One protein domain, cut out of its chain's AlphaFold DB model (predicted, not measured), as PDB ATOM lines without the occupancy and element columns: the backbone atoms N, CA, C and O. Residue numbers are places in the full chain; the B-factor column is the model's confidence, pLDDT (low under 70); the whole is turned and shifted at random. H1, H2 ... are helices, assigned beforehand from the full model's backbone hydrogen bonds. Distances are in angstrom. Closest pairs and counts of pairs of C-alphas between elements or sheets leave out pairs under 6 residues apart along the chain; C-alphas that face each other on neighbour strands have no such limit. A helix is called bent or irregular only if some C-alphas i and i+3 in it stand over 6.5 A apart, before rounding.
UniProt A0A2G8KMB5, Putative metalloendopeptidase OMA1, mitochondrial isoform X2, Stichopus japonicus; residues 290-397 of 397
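Overview. This is residues 290 to 397 of the 397 residues of the protein "Putative metalloendopeptidase OMA1, mitochondrial isoform X2" of Stichopus japonicus (UniProt A0A2G8KMB5). The long, bent helix H1 makes one edge of a flat, loose helical layer, and the bent helix H4 packs with its second arm on the last part of H1 and with its first arm side by side on H2. H5 packs on the first residues of H2 and sticks out with residues 391 to 396, while the small H3 lies toward the first part of H1 and touches no helix. The printed part has 108 residues with five named helices, H1 to H5 in order, and no named strand; the class is all helix. The whole is loose, with a radius of gyration of the C-alphas of 16.4 A and spans of 53, 38 and 16 A.

Along the chain. H1, residues 290 to 320, begins with C-alpha 290 at (-71.391, 48.034, 13.810). By its hydrogen bonds it was assigned as one helix, but it is bent, with C-alphas 297 and 300 6.8 A apart; its arms are H1a, residues 290 to 297, and H1b, residues 300 to 320, 30.4 A long. H2 is residues 327 to 338, 16.3 A. H3 is residues 343 to 348, irregular, with C-alphas 344 and 347 7.0 A apart. H4, residues 354 to 374, was also assigned as one helix by its hydrogen bonds but is bent, with C-alphas 363 and 366 7.0 A apart; H4a is residues 354 to 363, 14.6 A, and H4b residues 366 to 374, 12.6 A. H5, residues 385 to 396, 16.5 A, ends with C-alpha 396 at (-29.985, 47.386, -11.210).

Arrangement. H2 and H4a touch at a shallow tilt of 20 degrees, opposite ways; their closest C-alphas, of Gln 329 and Ala 358, are 4.6 A apart. H4a touches residues 308 to 315 of H1b at a steep tilt of 48 degrees, closest at the C-alphas of Asp 311 and Leu 361, 6.8 A. H4b touches residues 315 to 320 of H1b, closest at the C-alphas of Ala 319 and Arg 372, 5.0 A; the tilt of 36 degrees is only just steep. Residues 385 to 389 of H5 touch residues 327 to 330 of H2 at a shallow tilt of 30 degrees, the same way, with the C-alphas of Val 330 and Arg 386 closest at 5.9 A. H3 is close to but not clearly touching H1a, the closest C-alphas being those of Leu 296 and Leu 348, 7.3 A apart. H4a and H5 are apart. Every O i to N i+4 pair is within hydrogen-bond range in H1a, H1b, H2, H4a, H4b and H5; in H3 it is 0 of 2, beside 2 of 3 O i to N i+3 pairs.

Size, cuts and confidence. The C-alphas farthest apart, of Lys 290 and Ile 382, are 53.9 A apart. The printed part has no cut and ends at Gly 397, the chain's last residue. The links from H2 to H3 and from H3 to H4 are tight, and those from H1 to H2 and from H4 to H5 are short. The mean pLDDT of the printed part is 85.4; residues 340 to 350, 393 to 394 and 396 to 397 are under 70.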
ATOM      1  N   LYS A 290     -71.925  48.805  12.681       84.44
ATOM      2  CA  LYS A 290     -71.391  48.034  13.810       84.44
ATOM      3  C   LYS A 290     -70.228  47.134  13.394       84.44
ATOM      4  O   LYS A 290     -69.207  47.119  14.074       84.44
ATOM      5  N   ASN A 291     -70.374  46.378  12.304       83.25
ATOM      6  CA  ASN A 291     -69.302  45.502  11.821       83.25
ATOM      7  C   ASN A 291     -68.055  46.316  11.461       83.25
ATOM      8  O   ASN A 291     -66.965  45.939  11.872       83.25
ATOM      9  N   LYS A 292     -68.223  47.459  10.784       86.25
ATOM     10  CA  LYS A 292     -67.106  48.342  10.428       86.25
ATOM     11  C   LYS A 292     -66.429  48.968  11.644       86.25
ATOM     12  O   LYS A 292     -65.208  49.041  11.680       86.25
ATOM     13  N   VAL A 293     -67.195  49.359  12.662       86.06
ATOM     14  CA  VAL A 293     -66.650  49.886  13.922       86.06
ATOM     15  C   VAL A 293     -65.844  48.824  14.669       86.06
ATOM     16  O   VAL A 293     -64.736  49.109  15.109       86.06
ATOM     17  N   VAL A 294     -66.369  47.601  14.801       84.25
ATOM     18  CA  VAL A 294     -65.649  46.495  15.461       84.25
ATOM     19  C   VAL A 294     -64.376  46.144  14.692       84.25
ATOM     20  O   VAL A 294     -63.313  46.004  15.293       84.25
ATOM     21  N   GLU A 295     -64.475  46.060  13.367       83.75
ATOM     22  CA  GLU A 295     -63.341  45.799  12.483       83.75
ATOM     23  C   GLU A 295     -62.246  46.864  12.654       83.75
ATOM     24  O   GLU A 295     -61.082  46.535  12.886       83.75
ATOM     25  N   LEU A 296     -62.632  48.141  12.631       84.38
ATOM     26  CA  LEU A 296     -61.714  49.271  12.704       84.38
ATOM     27  C   LEU A 296     -61.076  49.460  14.082       84.38
ATOM     28  O   LEU A 296     -59.868  49.668  14.174       84.38
ATOM     29  N   LEU A 297     -61.873  49.403  15.148       84.81
ATOM     30  CA  LEU A 297     -61.421  49.770  16.491       84.81
ATOM     31  C   LEU A 297     -60.841  48.604  17.287       84.81
ATOM     32  O   LEU A 297     -60.087  48.842  18.226       84.81
ATOM     33  N   LEU A 298     -61.209  47.363  16.960       83.12
ATOM     34  CA  LEU A 298     -60.820  46.190  17.745       83.12
ATOM     35  C   LEU A 298     -60.034  45.190  16.897       83.12
ATOM     36  O   LEU A 298     -58.911  44.845  17.257       83.12
ATOM     37  N   THR A 299     -60.579  44.755  15.758       82.00
ATOM     38  CA  THR A 299     -59.973  43.689  14.942       82.00
ATOM     39  C   THR A 299     -58.615  44.085  14.381       82.00
ATOM     40  O   THR A 299     -57.637  43.364  14.577       82.00
ATOM     41  N   MET A 300     -58.535  45.223  13.694       83.38
ATOM     42  CA  MET A 300     -57.295  45.668  13.060       83.38
ATOM     43  C   MET A 300     -56.150  45.949  14.045       83.38
ATOM     44  O   MET A 300     -55.073  45.385  13.841       83.38
ATOM     45  N   PRO A 301     -56.315  46.759  15.112       85.50
ATOM     46  CA  PRO A 301     -55.214  47.013  16.042       85.50
ATOM     47  C   PRO A 301     -54.758  45.737  16.755       85.50
ATOM     48  O   PRO A 301     -53.562  45.555  16.972       85.50
ATOM     49  N   TYR A 302     -55.684  44.825  17.062       85.19
ATOM     50  CA  TYR A 302     -55.337  43.548  17.674       85.19
ATOM     51  C   TYR A 302     -54.550  42.637  16.728       85.19
ATOM     52  O   TYR A 302     -53.548  42.056  17.128       85.19
ATOM     53  N   SER A 303     -54.953  42.563  15.459       86.00
ATOM     54  CA  SER A 303     -54.216  41.824  14.429       86.00
ATOM     55  C   SER A 303     -52.788  42.359  14.265       86.00
ATOM     56  O   SER A 303     -51.835  41.587  14.263       86.00
ATOM     57  N   ARG A 304     -52.606  43.688  14.239       87.06
ATOM     58  CA  ARG A 304     -51.271  44.311  14.179       87.06
ATOM     59  C   ARG A 304     -50.417  43.993  15.405       87.06
ATOM     60  O   ARG A 304     -49.240  43.702  15.246       87.06
ATOM     61  N   LEU A 305     -51.010  44.000  16.601       88.56
ATOM     62  CA  LEU A 305     -50.323  43.610  17.835       88.56
ATOM     63  C   LEU A 305     -49.786  42.171  17.759       88.56
ATOM     64  O   LEU A 305     -48.661  41.924  18.188       88.56
ATOM     65  N   LEU A 306     -50.567  41.240  17.199       88.00
ATOM     66  CA  LEU A 306     -50.141  39.851  17.009       88.00
ATOM     67  C   LEU A 306     -49.004  39.725  15.985       88.00
ATOM     68  O   LEU A 306     -48.095  38.931  16.201       88.00
ATOM     69  N   GLU A 307     -49.017  40.514  14.907       88.38
ATOM     70  CA  GLU A 307     -47.927  40.534  13.917       88.38
ATOM     71  C   GLU A 307     -46.618  41.074  14.505       88.38
ATOM     72  O   GLU A 307     -45.568  40.468  14.309       88.38
ATOM     73  N   THR A 308     -46.674  42.171  15.268       89.94
ATOM     74  CA  THR A 308     -45.499  42.735  15.953       89.94
ATOM     75  C   THR A 308     -44.906  41.739  16.952       89.94
ATOM     76  O   THR A 308     -43.698  41.517  16.966       89.94
ATOM     77  N   GLU A 309     -45.749  41.077  17.750       91.31
ATOM     78  CA  GLU A 309     -45.291  40.021  18.657       91.31
ATOM     79  C   GLU A 309     -44.707  38.822  17.895       91.31
ATOM     80  O   GLU A 309     -43.710  38.245  18.328       91.31
ATOM     81  N   ALA A 310     -45.304  38.440  16.763       90.81
ATOM     82  CA  ALA A 310     -44.797  37.356  15.932       90.81
ATOM     83  C   ALA A 310     -43.425  37.687  15.322       90.81
ATOM     84  O   ALA A 310     -42.576  36.798  15.267       90.81
ATOM     85  N   ASP A 311     -43.187  38.939  14.918       93.56
ATOM     86  CA  ASP A 311     -41.881  39.407  14.440       93.56
ATOM     87  C   ASP A 311     -40.827  39.347  15.560       93.56
ATOM     88  O   ASP A 311     -39.751  38.778  15.364       93.56
ATOM     89  N   GLU A 312     -41.153  39.834  16.764       93.75
ATOM     90  CA  GLU A 312     -40.250  39.794  17.922       93.75
ATOM     91  C   GLU A 312     -39.913  38.359  18.347       93.75
ATOM     92  O   GLU A 312     -38.741  37.973  18.430       93.75
ATOM     93  N   VAL A 313     -40.939  37.545  18.596       93.75
ATOM     94  CA  VAL A 313     -40.769  36.158  19.034       93.75
ATOM     95  C   VAL A 313     -40.110  35.333  17.935       93.75
ATOM     96  O   VAL A 313     -39.184  34.573  18.214       93.75
ATOM     97  N   GLY A 314     -40.534  35.492  16.681       94.00
ATOM     98  CA  GLY A 314     -39.966  34.783  15.538       94.00
ATOM     99  C   GLY A 314     -38.468  35.042  15.384       94.00
ATOM    100  O   GLY A 314     -37.698  34.093  15.215       94.00
ATOM    101  N   LEU A 315     -38.036  36.299  15.533       95.75
ATOM    102  CA  LEU A 315     -36.624  36.666  15.456       95.75
ATOM    103  C   LEU A 315     -35.806  36.074  16.614       95.75
ATOM    104  O   LEU A 315     -34.698  35.582  16.396       95.75
ATOM    105  N   GLN A 316     -36.362  36.044  17.831       95.25
ATOM    106  CA  GLN A 316     -35.728  35.390  18.984       95.25
ATOM    107  C   GLN A 316     -35.598  33.869  18.791       95.25
ATOM    108  O   GLN A 316     -34.543  33.301  19.080       95.25
ATOM    109  N   LEU A 317     -36.636  33.204  18.272       95.44
ATOM    110  CA  LEU A 317     -36.599  31.764  17.989       95.44
ATOM    111  C   LEU A 317     -35.571  31.434  16.895       95.44
ATOM    112  O   LEU A 317     -34.838  30.448  17.012       95.44
ATOM    113  N   ALA A 318     -35.481  32.266  15.854       96.62
ATOM    114  CA  ALA A 318     -34.479  32.138  14.798       96.62
ATOM    115  C   ALA A 318     -33.052  32.363  15.327       96.62
ATOM    116  O   ALA A 318     -32.133  31.619  14.969       96.62
ATOM    117  N   ALA A 319     -32.874  33.337  16.227       96.75
ATOM    118  CA  ALA A 319     -31.603  33.598  16.893       96.75
ATOM    119  C   ALA A 319     -31.115  32.376  17.684       96.75
ATOM    120  O   ALA A 319     -29.989  31.925  17.471       96.75
ATOM    121  N   LYS A 320     -31.978  31.801  18.530       95.81
ATOM    122  CA  LYS A 320     -31.692  30.585  19.313       95.81
ATOM    123  C   LYS A 320     -31.376  29.366  18.447       95.81
ATOM    124  O   LYS A 320     -30.579  28.515  18.825       95.81
ATOM    125  N   ALA A 321     -31.972  29.291  17.261       96.56
ATOM    126  CA  ALA A 321     -31.721  28.240  16.278       96.56
ATOM    127  C   ALA A 321     -30.453  28.449  15.436       96.56
ATOM    128  O   ALA A 321     -30.235  27.728  14.462       96.56
ATOM    129  N   CYS A 322     -29.633  29.442  15.782       96.00
ATOM    130  CA  CYS A 322     -28.413  29.796  15.078       96.00
ATOM    131  C   CYS A 322     -28.604  30.168  13.585       96.00
ATOM    132  O   CYS A 322     -27.642  30.124  12.819       96.00
ATOM    133  N   LEU A 323     -29.780  30.676  13.178       94.75
ATOM    134  CA  LEU A 323     -30.053  31.208  11.823       94.75
ATOM    135  C   LEU A 323     -29.636  32.677  11.648       94.75
ATOM    136  O   LEU A 323     -29.795  33.451  12.583       94.75
ATOM    137  N   ASP A 324     -29.142  33.102  10.484       95.50
ATOM    138  CA  ASP A 324     -28.806  34.520  10.275       95.50
ATOM    139  C   ASP A 324     -30.064  35.404  10.357       95.50
ATOM    140  O   ASP A 324     -30.900  35.428   9.459       95.50
ATOM    141  N   VAL A 325     -30.201  36.123  11.472       96.38
ATOM    142  CA  VAL A 325     -31.363  36.969  11.771       96.38
ATOM    143  C   VAL A 325     -31.429  38.211  10.887       96.38
ATOM    144  O   VAL A 325     -32.468  38.852  10.830       96.38
ATOM    145  N   ARG A 326     -30.351  38.560  10.172       95.88
ATOM    146  CA  ARG A 326     -30.335  39.715   9.261       95.88
ATOM    147  C   ARG A 326     -31.162  39.470   8.002       95.88
ATOM    148  O   ARG A 326     -31.693  40.412   7.423       95.88
ATOM    149  N   GLU A 327     -31.323  38.204   7.625       94.69
ATOM    150  CA  GLU A 327     -32.125  37.783   6.474       94.69
ATOM    151  C   GLU A 327     -33.621  38.095   6.650       94.69
ATOM    152  O   GLU A 327     -34.354  38.191   5.668       94.69
ATOM    153  N   SER A 328     -34.104  38.284   7.887       93.25
ATOM    154  CA  SER A 328     -35.519  38.588   8.128       93.25
ATOM    155  C   SER A 328     -35.922  39.951   7.564       93.25
ATOM    156  O   SER A 328     -37.008  40.075   7.003       93.25
ATOM    157  N   GLN A 329     -35.059  40.967   7.685       94.06
ATOM    158  CA  GLN A 329     -35.317  42.286   7.107       94.06
ATOM    159  C   GLN A 329     -35.297  42.205   5.578       94.06
ATOM    160  O   GLN A 329     -36.257  42.636   4.945       94.06
ATOM    161  N   VAL A 330     -34.258  41.581   5.010       92.94
ATOM    162  CA  VAL A 330     -34.094  41.368   3.559       92.94
ATOM    163  C   VAL A 330     -35.331  40.707   2.954       92.94
ATOM    164  O   VAL A 330     -35.865  41.148   1.938       92.94
ATOM    165  N   PHE A 331     -35.867  39.687   3.627       90.62
ATOM    166  CA  PHE A 331     -37.093  39.022   3.202       90.62
ATOM    167  C   PHE A 331     -38.293  39.980   3.088       90.62
ATOM    168  O   PHE A 331     -38.975  39.991   2.058       90.62
ATOM    169  N   TRP A 332     -38.575  40.779   4.122       89.19
ATOM    170  CA  TRP A 332     -39.728  41.691   4.123       89.19
ATOM    171  C   TRP A 332     -39.535  42.896   3.206       89.19
ATOM    172  O   TRP A 332     -40.492  43.346   2.577       89.19
ATOM    173  N   GLU A 333     -38.301  43.362   3.067       89.44
ATOM    174  CA  GLU A 333     -37.893  44.375   2.102       89.44
ATOM    175  C   GLU A 333     -38.160  43.889   0.662       89.44
ATOM    176  O   GLU A 333     -38.870  44.536  -0.113       89.44
ATOM    177  N   THR A 334     -37.702  42.680   0.331       87.62
ATOM    178  CA  THR A 334     -37.978  42.009  -0.945       87.62
ATOM    179  C   THR A 334     -39.483  41.793  -1.170       87.62
ATOM    180  O   THR A 334     -39.970  41.936  -2.297       87.62
ATOM    181  N   MET A 335     -40.252  41.460  -0.126       83.75
ATOM    182  CA  MET A 335     -41.712  41.323  -0.222       83.75
ATOM    183  C   MET A 335     -42.384  42.664  -0.533       83.75
ATOM    184  O   MET A 335     -43.261  42.721  -1.392       83.75
ATOM    185  N   SER A 336     -41.928  43.748   0.102       84.38
ATOM    186  CA  SER A 336     -42.434  45.104  -0.135       84.38
ATOM    187  C   SER A 336     -42.291  45.537  -1.593       84.38
ATOM    188  O   SER A 336     -43.142  46.267  -2.092       84.38
ATOM    189  N   ARG A 337     -41.236  45.085  -2.282       82.00
ATOM    190  CA  ARG A 337     -40.999  45.405  -3.700       82.00
ATOM    191  C   ARG A 337     -41.798  44.524  -4.652       82.00
ATOM    192  O   ARG A 337     -42.360  45.020  -5.621       82.00
ATOM    193  N   ASN A 338     -41.853  43.221  -4.381       79.25
ATOM    194  CA  ASN A 338     -42.534  42.253  -5.249       79.25
ATOM    195  C   ASN A 338     -44.059  42.257  -5.086       79.25
ATOM    196  O   ASN A 338     -44.783  41.692  -5.903       79.25
ATOM    197  N   SER A 339     -44.558  42.824  -3.994       73.38
ATOM    198  CA  SER A 339     -45.981  42.935  -3.694       73.38
ATOM    199  C   SER A 339     -46.243  44.311  -3.085       73.38
ATOM    200  O   SER A 339     -46.484  44.408  -1.880       73.38
ATOM    201  N   PRO A 340     -46.149  45.388  -3.892       64.88
ATOM    202  CA  PRO A 340     -46.385  46.734  -3.401       64.88
ATOM    203  C   PRO A 340     -47.846  46.842  -2.957       64.88
ATOM    204  O   PRO A 340     -48.773  46.792  -3.767       64.88
ATOM    205  N   VAL A 341     -48.051  46.951  -1.648       62.50
ATOM    206  CA  VAL A 341     -49.354  47.275  -1.070       62.50
ATOM    207  C   VAL A 341     -49.532  48.783  -1.205       62.50
ATOM    208  O   VAL A 341     -48.685  49.541  -0.737       62.50
ATOM    209  N   THR A 342     -50.609  49.233  -1.850       55.44
ATOM    210  CA  THR A 342     -50.943  50.659  -1.954       55.44
ATOM    211  C   THR A 342     -51.106  51.270  -0.559       55.44
ATOM    212  O   THR A 342     -51.894  50.779   0.253       55.44
ATOM    213  N   GLU A 343     -50.364  52.348  -0.279       51.78
ATOM    214  CA  GLU A 343     -50.326  53.017   1.033       51.78
ATOM    215  C   GLU A 343     -51.713  53.493   1.512       51.78
ATOM    216  O   GLU A 343     -52.007  53.466   2.709       51.78
ATOM    217  N   ASP A 344     -52.618  53.807   0.583       43.84
ATOM    218  CA  ASP A 344     -53.985  54.264   0.872       43.84
ATOM    219  C   ASP A 344     -54.860  53.204   1.572       43.84
ATOM    220  O   ASP A 344     -55.848  53.531   2.234       43.84
ATOM    221  N   LEU A 345     -54.494  51.920   1.479       55.06
ATOM    222  CA  LEU A 345     -55.216  50.812   2.115       55.06
ATOM    223  C   LEU A 345     -54.640  50.427   3.484       55.06
ATOM    224  O   LEU A 345     -55.216  49.592   4.180       55.06
ATOM    225  N   VAL A 346     -53.541  51.049   3.920       59.00
ATOM    226  CA  VAL A 346     -52.831  50.681   5.159       59.00
ATOM    227  C   VAL A 346     -53.663  50.980   6.396       59.00
ATOM    228  O   VAL A 346     -53.653  50.206   7.351       59.00
ATOM    229  N   PHE A 347     -54.449  52.058   6.382       54.94
ATOM    230  CA  PHE A 347     -55.375  52.354   7.476       54.94
ATOM    231  C   PHE A 347     -56.458  51.271   7.635       54.94
ATOM    232  O   PHE A 347     -56.886  51.003   8.753       54.94
ATOM    233  N   LEU A 348     -56.843  50.607   6.541       54.28
ATOM    234  CA  LEU A 348     -57.886  49.576   6.493       54.28
ATOM    235  C   LEU A 348     -57.331  48.139   6.439       54.28
ATOM    236  O   LEU A 348     -58.104  47.191   6.317       54.28
ATOM    237  N   SER A 349     -56.009  47.966   6.533       65.69
ATOM    238  CA  SER A 349     -55.360  46.655   6.507       65.69
ATOM    239  C   SER A 349     -55.257  46.038   7.905       65.69
ATOM    240  O   SER A 349     -54.881  46.702   8.882       65.69
ATOM    241  N   THR A 350     -55.528  44.732   7.987       64.81
ATOM    242  CA  THR A 350     -55.354  43.907   9.194       64.81
ATOM    243  C   THR A 350     -53.887  43.612   9.513       64.81
ATOM    244  O   THR A 350     -53.580  43.241  10.644       64.81
ATOM    245  N   HIS A 351     -52.972  43.821   8.562       72.06
ATOM    246  CA  HIS A 351     -51.529  43.624   8.737       72.06
ATOM    247  C   HIS A 351     -50.772  44.934   8.454       72.06
ATOM    248  O   HIS A 351     -51.205  45.700   7.583       72.06
ATOM    249  N   PRO A 352     -49.665  45.216   9.170       78.50
ATOM    250  CA  PRO A 352     -48.792  46.347   8.853       78.50
ATOM    251  C   PRO A 352     -48.191  46.191   7.449       78.50
ATOM    252  O   PRO A 352     -48.163  45.089   6.893       78.50
ATOM    253  N   THR A 353     -47.693  47.285   6.867       83.62
ATOM    254  CA  THR A 353     -47.032  47.195   5.556       83.62
ATOM    255  C   THR A 353     -45.760  46.362   5.638       83.62
ATOM    256  O   THR A 353     -45.099  46.295   6.676       83.62
ATOM    257  N   HIS A 354     -45.369  45.766   4.511       86.50
ATOM    258  CA  HIS A 354     -44.104  45.040   4.406       86.50
ATOM    259  C   HIS A 354     -42.895  45.919   4.774       86.50
ATOM    260  O   HIS A 354     -42.013  45.462   5.496       86.50
ATOM    261  N   SER A 355     -42.900  47.199   4.384       86.25
ATOM    262  CA  SER A 355     -41.862  48.174   4.752       86.25
ATOM    263  C   SER A 355     -41.804  48.463   6.257       86.25
ATOM    264  O   SER A 355     -40.721  48.514   6.836       86.25
ATOM    265  N   GLN A 356     -42.957  48.602   6.921       89.00
ATOM    266  CA  GLN A 356     -43.018  48.789   8.374       89.00
ATOM    267  C   GLN A 356     -42.474  47.567   9.117       89.00
ATOM    268  O   GLN A 356     -41.744  47.734  10.092       89.00
ATOM    269  N   ARG A 357     -42.777  46.351   8.642       90.69
ATOM    270  CA  ARG A 357     -42.218  45.113   9.212       90.69
ATOM    271  C   ARG A 357     -40.709  45.024   9.031       90.69
ATOM    272  O   ARG A 357     -40.013  44.708   9.989       90.69
ATOM    273  N   ALA A 358     -40.201  45.346   7.839       91.88
ATOM    274  CA  ALA A 358     -38.764  45.365   7.569       91.88
ATOM    275  C   ALA A 358     -38.031  46.307   8.539       91.88
ATOM    276  O   ALA A 358     -37.095  45.883   9.215       91.88
ATOM    277  N   LYS A 359     -38.530  47.540   8.695       92.44
ATOM    278  CA  LYS A 359     -37.977  48.518   9.641       92.44
ATOM    279  C   LYS A 359     -38.049  48.040  11.094       92.44
ATOM    280  O   LYS A 359     -37.078  48.157  11.833       92.44
ATOM    281  N   HIS A 360     -39.183  47.480  11.510       94.00
ATOM    282  CA  HIS A 360     -39.333  46.976  12.873       94.00
ATOM    283  C   HIS A 360     -38.352  45.830  13.175       94.00
ATOM    284  O   HIS A 360     -37.731  45.797  14.234       94.00
ATOM    285  N   LEU A 361     -38.153  44.915  12.226       95.19
ATOM    286  CA  LEU A 361     -37.165  43.846  12.362       95.19
ATOM    287  C   LEU A 361     -35.737  44.388  12.419       95.19
ATOM    288  O   LEU A 361     -34.940  43.878  13.202       95.19
ATOM    289  N   GLU A 362     -35.417  45.430  11.649       94.75
ATOM    290  CA  GLU A 362     -34.116  46.103  11.715       94.75
ATOM    291  C   GLU A 362     -33.795  46.600  13.131       94.75
ATOM    292  O   GLU A 362     -32.690  46.380  13.630       94.75
ATOM    293  N   GLU A 363     -34.782  47.185  13.813       95.81
ATOM    294  CA  GLU A 363     -34.660  47.649  15.199       95.81
ATOM    295  C   GLU A 363     -34.427  46.488  16.189       95.81
ATOM    296  O   GLU A 363     -33.711  46.646  17.182       95.81
ATOM    297  N   LEU A 364     -34.984  45.303  15.910       96.62
ATOM    298  CA  LEU A 364     -34.873  44.110  16.758       96.62
ATOM    299  C   LEU A 364     -33.597  43.283  16.510       96.62
ATOM    300  O   LEU A 364     -33.142  42.570  17.414       96.62
ATOM    301  N   ILE A 365     -32.987  43.375  15.323       96.56
ATOM    302  CA  ILE A 365     -31.790  42.601  14.943       96.56
ATOM    303  C   ILE A 365     -30.660  42.697  15.985       96.56
ATOM    304  O   ILE A 365     -30.143  41.644  16.370       96.56
ATOM    305  N   PRO A 366     -30.267  43.878  16.509       96.75
ATOM    306  CA  PRO A 366     -29.192  43.968  17.498       96.75
ATOM    307  C   PRO A 366     -29.468  43.160  18.772       96.75
ATOM    308  O   PRO A 366     -28.562  42.547  19.336       96.75
ATOM    309  N   GLN A 367     -30.723  43.130  19.228       96.12
ATOM    310  CA  GLN A 367     -31.122  42.308  20.369       96.12
ATOM    311  C   GLN A 367     -31.074  40.820  20.018       96.12
ATOM    312  O   GLN A 367     -30.562  40.027  20.806       96.12
ATOM    313  N   ALA A 368     -31.560  40.443  18.837       96.69
ATOM    314  CA  ALA A 368     -31.526  39.062  18.377       96.69
ATOM    315  C   ALA A 368     -30.088  38.536  18.230       96.69
ATOM    316  O   ALA A 368     -29.815  37.408  18.630       96.69
ATOM    317  N   ILE A 369     -29.144  39.352  17.751       96.56
ATOM    318  CA  ILE A 369     -27.716  38.997  17.686       96.56
ATOM    319  C   ILE A 369     -27.165  38.687  19.082       96.56
ATOM    320  O   ILE A 369     -26.542  37.642  19.259       96.56
ATOM    321  N   ARG A 370     -27.479  39.504  20.098       96.56
ATOM    322  CA  ARG A 370     -27.086  39.204  21.488       96.56
ATOM    323  C   ARG A 370     -27.656  37.874  21.986       96.56
ATOM    324  O   ARG A 370     -26.972  37.146  22.698       96.56
ATOM    325  N   VAL A 371     -28.889  37.528  21.602       95.44
ATOM    326  CA  VAL A 371     -29.478  36.214  21.929       95.44
ATOM    327  C   VAL A 371     -28.674  35.081  21.282       95.44
ATOM    328  O   VAL A 371     -28.411  34.080  21.944       95.44
ATOM    329  N   ARG A 372     -28.223  35.238  20.029       96.81
ATOM    330  CA  ARG A 372     -27.354  34.244  19.366       96.81
ATOM    331  C   ARG A 372     -26.048  34.031  20.121       96.81
ATOM    332  O   ARG A 372     -25.642  32.890  20.327       96.81
ATOM    333  N   GLU A 373     -25.398  35.128  20.500       95.56
ATOM    334  CA  GLU A 373     -24.131  35.116  21.236       95.56
ATOM    335  C   GLU A 373     -24.300  34.422  22.589       95.56
ATOM    336  O   GLU A 373     -23.521  33.535  22.931       95.56
ATOM    337  N   TYR A 374     -25.373  34.750  23.314       95.12
ATOM    338  CA  TYR A 374     -25.726  34.098  24.575       95.12
ATOM    339  C   TYR A 374     -25.952  32.586  24.418       95.12
ATOM    340  O   TYR A 374     -25.547  31.803  25.276       95.12
ATOM    341  N   CYS A 375     -26.561  32.157  23.311       94.06
ATOM    342  CA  CYS A 375     -26.773  30.744  22.995       94.06
ATOM    343  C   CYS A 375     -25.514  30.016  22.486       94.06
ATOM    344  O   CYS A 375     -25.590  28.823  22.196       94.06
ATOM    345  N   GLY A 376     -24.367  30.696  22.370       94.62
ATOM    346  CA  GLY A 376     -23.120  30.093  21.894       94.62
ATOM    347  C   GLY A 376     -23.135  29.744  20.404       94.62
ATOM    348  O   GLY A 376     -22.433  28.826  19.979       94.62
ATOM    349  N   CYS A 377     -23.947  30.440  19.601       95.75
ATOM    350  CA  CYS A 377     -23.965  30.247  18.154       95.75
ATOM    351  C   CYS A 377     -22.644  30.686  17.507       95.75
ATOM    352  O   CYS A 377     -21.956  31.585  17.992       95.75
ATOM    353  N   ALA A 378     -22.323  30.093  16.354       95.12
ATOM    354  CA  ALA A 378     -21.191  30.532  15.546       95.12
ATOM    355  C   ALA A 378     -21.334  32.016  15.133       95.12
ATOM    356  O   ALA A 378     -22.466  32.480  14.917       95.12
ATOM    357  N   PRO A 379     -20.209  32.746  14.977       94.44
ATOM    358  CA  PRO A 379     -20.219  34.117  14.483       94.44
ATOM    359  C   PRO A 379     -20.970  34.240  13.157       94.44
ATOM    360  O   PRO A 379     -20.922  33.345  12.311       94.44
ATOM    361  N   LEU A 380     -21.667  35.363  12.976       94.81
ATOM    362  CA  LEU A 380     -22.372  35.642  11.730       94.81
ATOM    363  C   LEU A 380     -21.389  35.776  10.554       94.81
ATOM    364  O   LEU A 380     -20.259  36.235  10.747       94.81
ATOM    365  N   PRO A 381     -21.812  35.422   9.324       93.12
ATOM    366  CA  PRO A 381     -21.013  35.660   8.130       93.12
ATOM    367  C   PRO A 381     -20.587  37.128   8.013       93.12
ATOM    368  O   PRO A 381     -21.394  38.034   8.240       93.12
ATOM    369  N   ILE A 382     -19.332  37.347   7.598       89.75
ATOM    370  CA  ILE A 382     -18.742  38.686   7.393       89.75
ATOM    371  C   ILE A 382     -19.595  39.509   6.423       89.75
ATOM    372  O   ILE A 382     -19.805  40.703   6.622       89.75
ATOM    373  N   ARG A 383     -20.106  38.858   5.374       90.50
ATOM    374  CA  ARG A 383     -20.988  39.484   4.395       90.50
ATOM    375  C   ARG A 383     -22.363  39.700   5.022       90.50
ATOM    376  O   ARG A 383     -23.028  38.735   5.388       90.50
ATOM    377  N   ASP A 384     -22.770  40.959   5.136       91.31
ATOM    378  CA  ASP A 384     -24.096  41.319   5.623       91.31
ATOM    379  C   ASP A 384     -25.109  41.275   4.470       91.31
ATOM    380  O   ASP A 384     -24.969  42.064   3.527       91.31
ATOM    381  N   PRO A 385     -26.118  40.388   4.508       92.25
ATOM    382  CA  PRO A 385     -27.063  40.221   3.405       92.25
ATOM    383  C   PRO A 385     -27.834  41.508   3.080       92.25
ATOM    384  O   PRO A 385     -28.143  41.757   1.917       92.25
ATOM    385  N   ARG A 386     -28.026  42.394   4.065       88.19
ATOM    386  CA  ARG A 386     -28.696  43.693   3.888       88.19
ATOM    387  C   ARG A 386     -27.902  44.631   2.981       88.19
ATOM    388  O   ARG A 386     -28.465  45.354   2.166       88.19
ATOM    389  N   THR A 387     -26.574  44.594   3.093       85.75
ATOM    390  CA  THR A 387     -25.678  45.401   2.243       85.75
ATOM    391  C   THR A 387     -25.573  44.840   0.832       85.75
ATOM    392  O   THR A 387     -25.442  45.588  -0.130       85.75
ATOM    393  N   VAL A 388     -25.654  43.515   0.700       82.50
ATOM    394  CA  VAL A 388     -25.639  42.847  -0.600       82.50
ATOM    395  C   VAL A 388     -26.858  43.239  -1.396       82.50
ATOM    396  O   VAL A 388     -26.699  43.663  -2.533       82.50
ATOM    397  N   GLU A 389     -28.037  43.137  -0.781       77.06
ATOM    398  CA  GLU A 389     -29.289  43.521  -1.413       77.06
ATOM    399  C   GLU A 389     -29.239  44.986  -1.863       77.06
ATOM    400  O   GLU A 389     -29.483  45.260  -3.037       77.06
ATOM    401  N   ALA A 390     -28.808  45.899  -0.984       76.25
ATOM    402  CA  ALA A 390     -28.627  47.317  -1.306       76.25
ATOM    403  C   ALA A 390     -27.699  47.553  -2.512       76.25
ATOM    404  O   ALA A 390     -28.022  48.356  -3.385       76.25
ATOM    405  N   ASN A 391     -26.582  46.826  -2.601       74.81
ATOM    406  CA  ASN A 391     -25.646  46.951  -3.719       74.81
ATOM    407  C   ASN A 391     -26.224  46.394  -5.027       74.81
ATOM    408  O   ASN A 391     -26.143  47.064  -6.051       74.81
ATOM    409  N   THR A 392     -26.880  45.227  -5.003       76.12
ATOM    410  CA  THR A 392     -27.584  44.704  -6.192       76.12
ATOM    411  C   THR A 392     -28.672  45.653  -6.689       76.12
ATOM    412  O   THR A 392     -28.930  45.704  -7.885       76.12
ATOM    413  N   LEU A 393     -29.317  46.404  -5.793       67.88
ATOM    414  CA  LEU A 393     -30.318  47.402  -6.169       67.88
ATOM    415  C   LEU A 393     -29.679  48.637  -6.802       67.88
ATOM    416  O   LEU A 393     -30.206  49.146  -7.784       67.88
ATOM    417  N   ALA A 394     -28.547  49.096  -6.266       67.69
ATOM    418  CA  ALA A 394     -27.794  50.213  -6.831       67.69
ATOM    419  C   ALA A 394     -27.201  49.895  -8.215       67.69
ATOM    420  O   ALA A 394     -26.990  50.805  -9.004       67.69
ATOM    421  N   GLU A 395     -26.938  48.621  -8.511       70.81
ATOM    422  CA  GLU A 395     -26.451  48.159  -9.819       70.81
ATOM    423  C   GLU A 395     -27.580  47.885 -10.834       70.81
ATOM    424  O   GLU A 395     -27.312  47.791 -12.032       70.81
ATOM    425  N   ALA A 396     -28.827  47.727 -10.374       66.94
ATOM    426  CA  ALA A 396     -29.985  47.386 -11.210       66.94
ATOM    427  C   ALA A 396     -30.877  48.584 -11.590       66.94
ATOM    428  O   ALA A 396     -31.776  48.420 -12.420       66.94
ATOM    429  N   GLY A 397     -30.669  49.748 -10.967       50.03
ATOM    430  CA  GLY A 397     -31.312  51.024 -11.309       50.03
ATOM    431  C   GLY A 397     -30.369  51.927 -12.084       50.03
ATOM    432  O   GLY A 397     -30.885  52.696 -12.925       50.03
TER     433      GLY A 397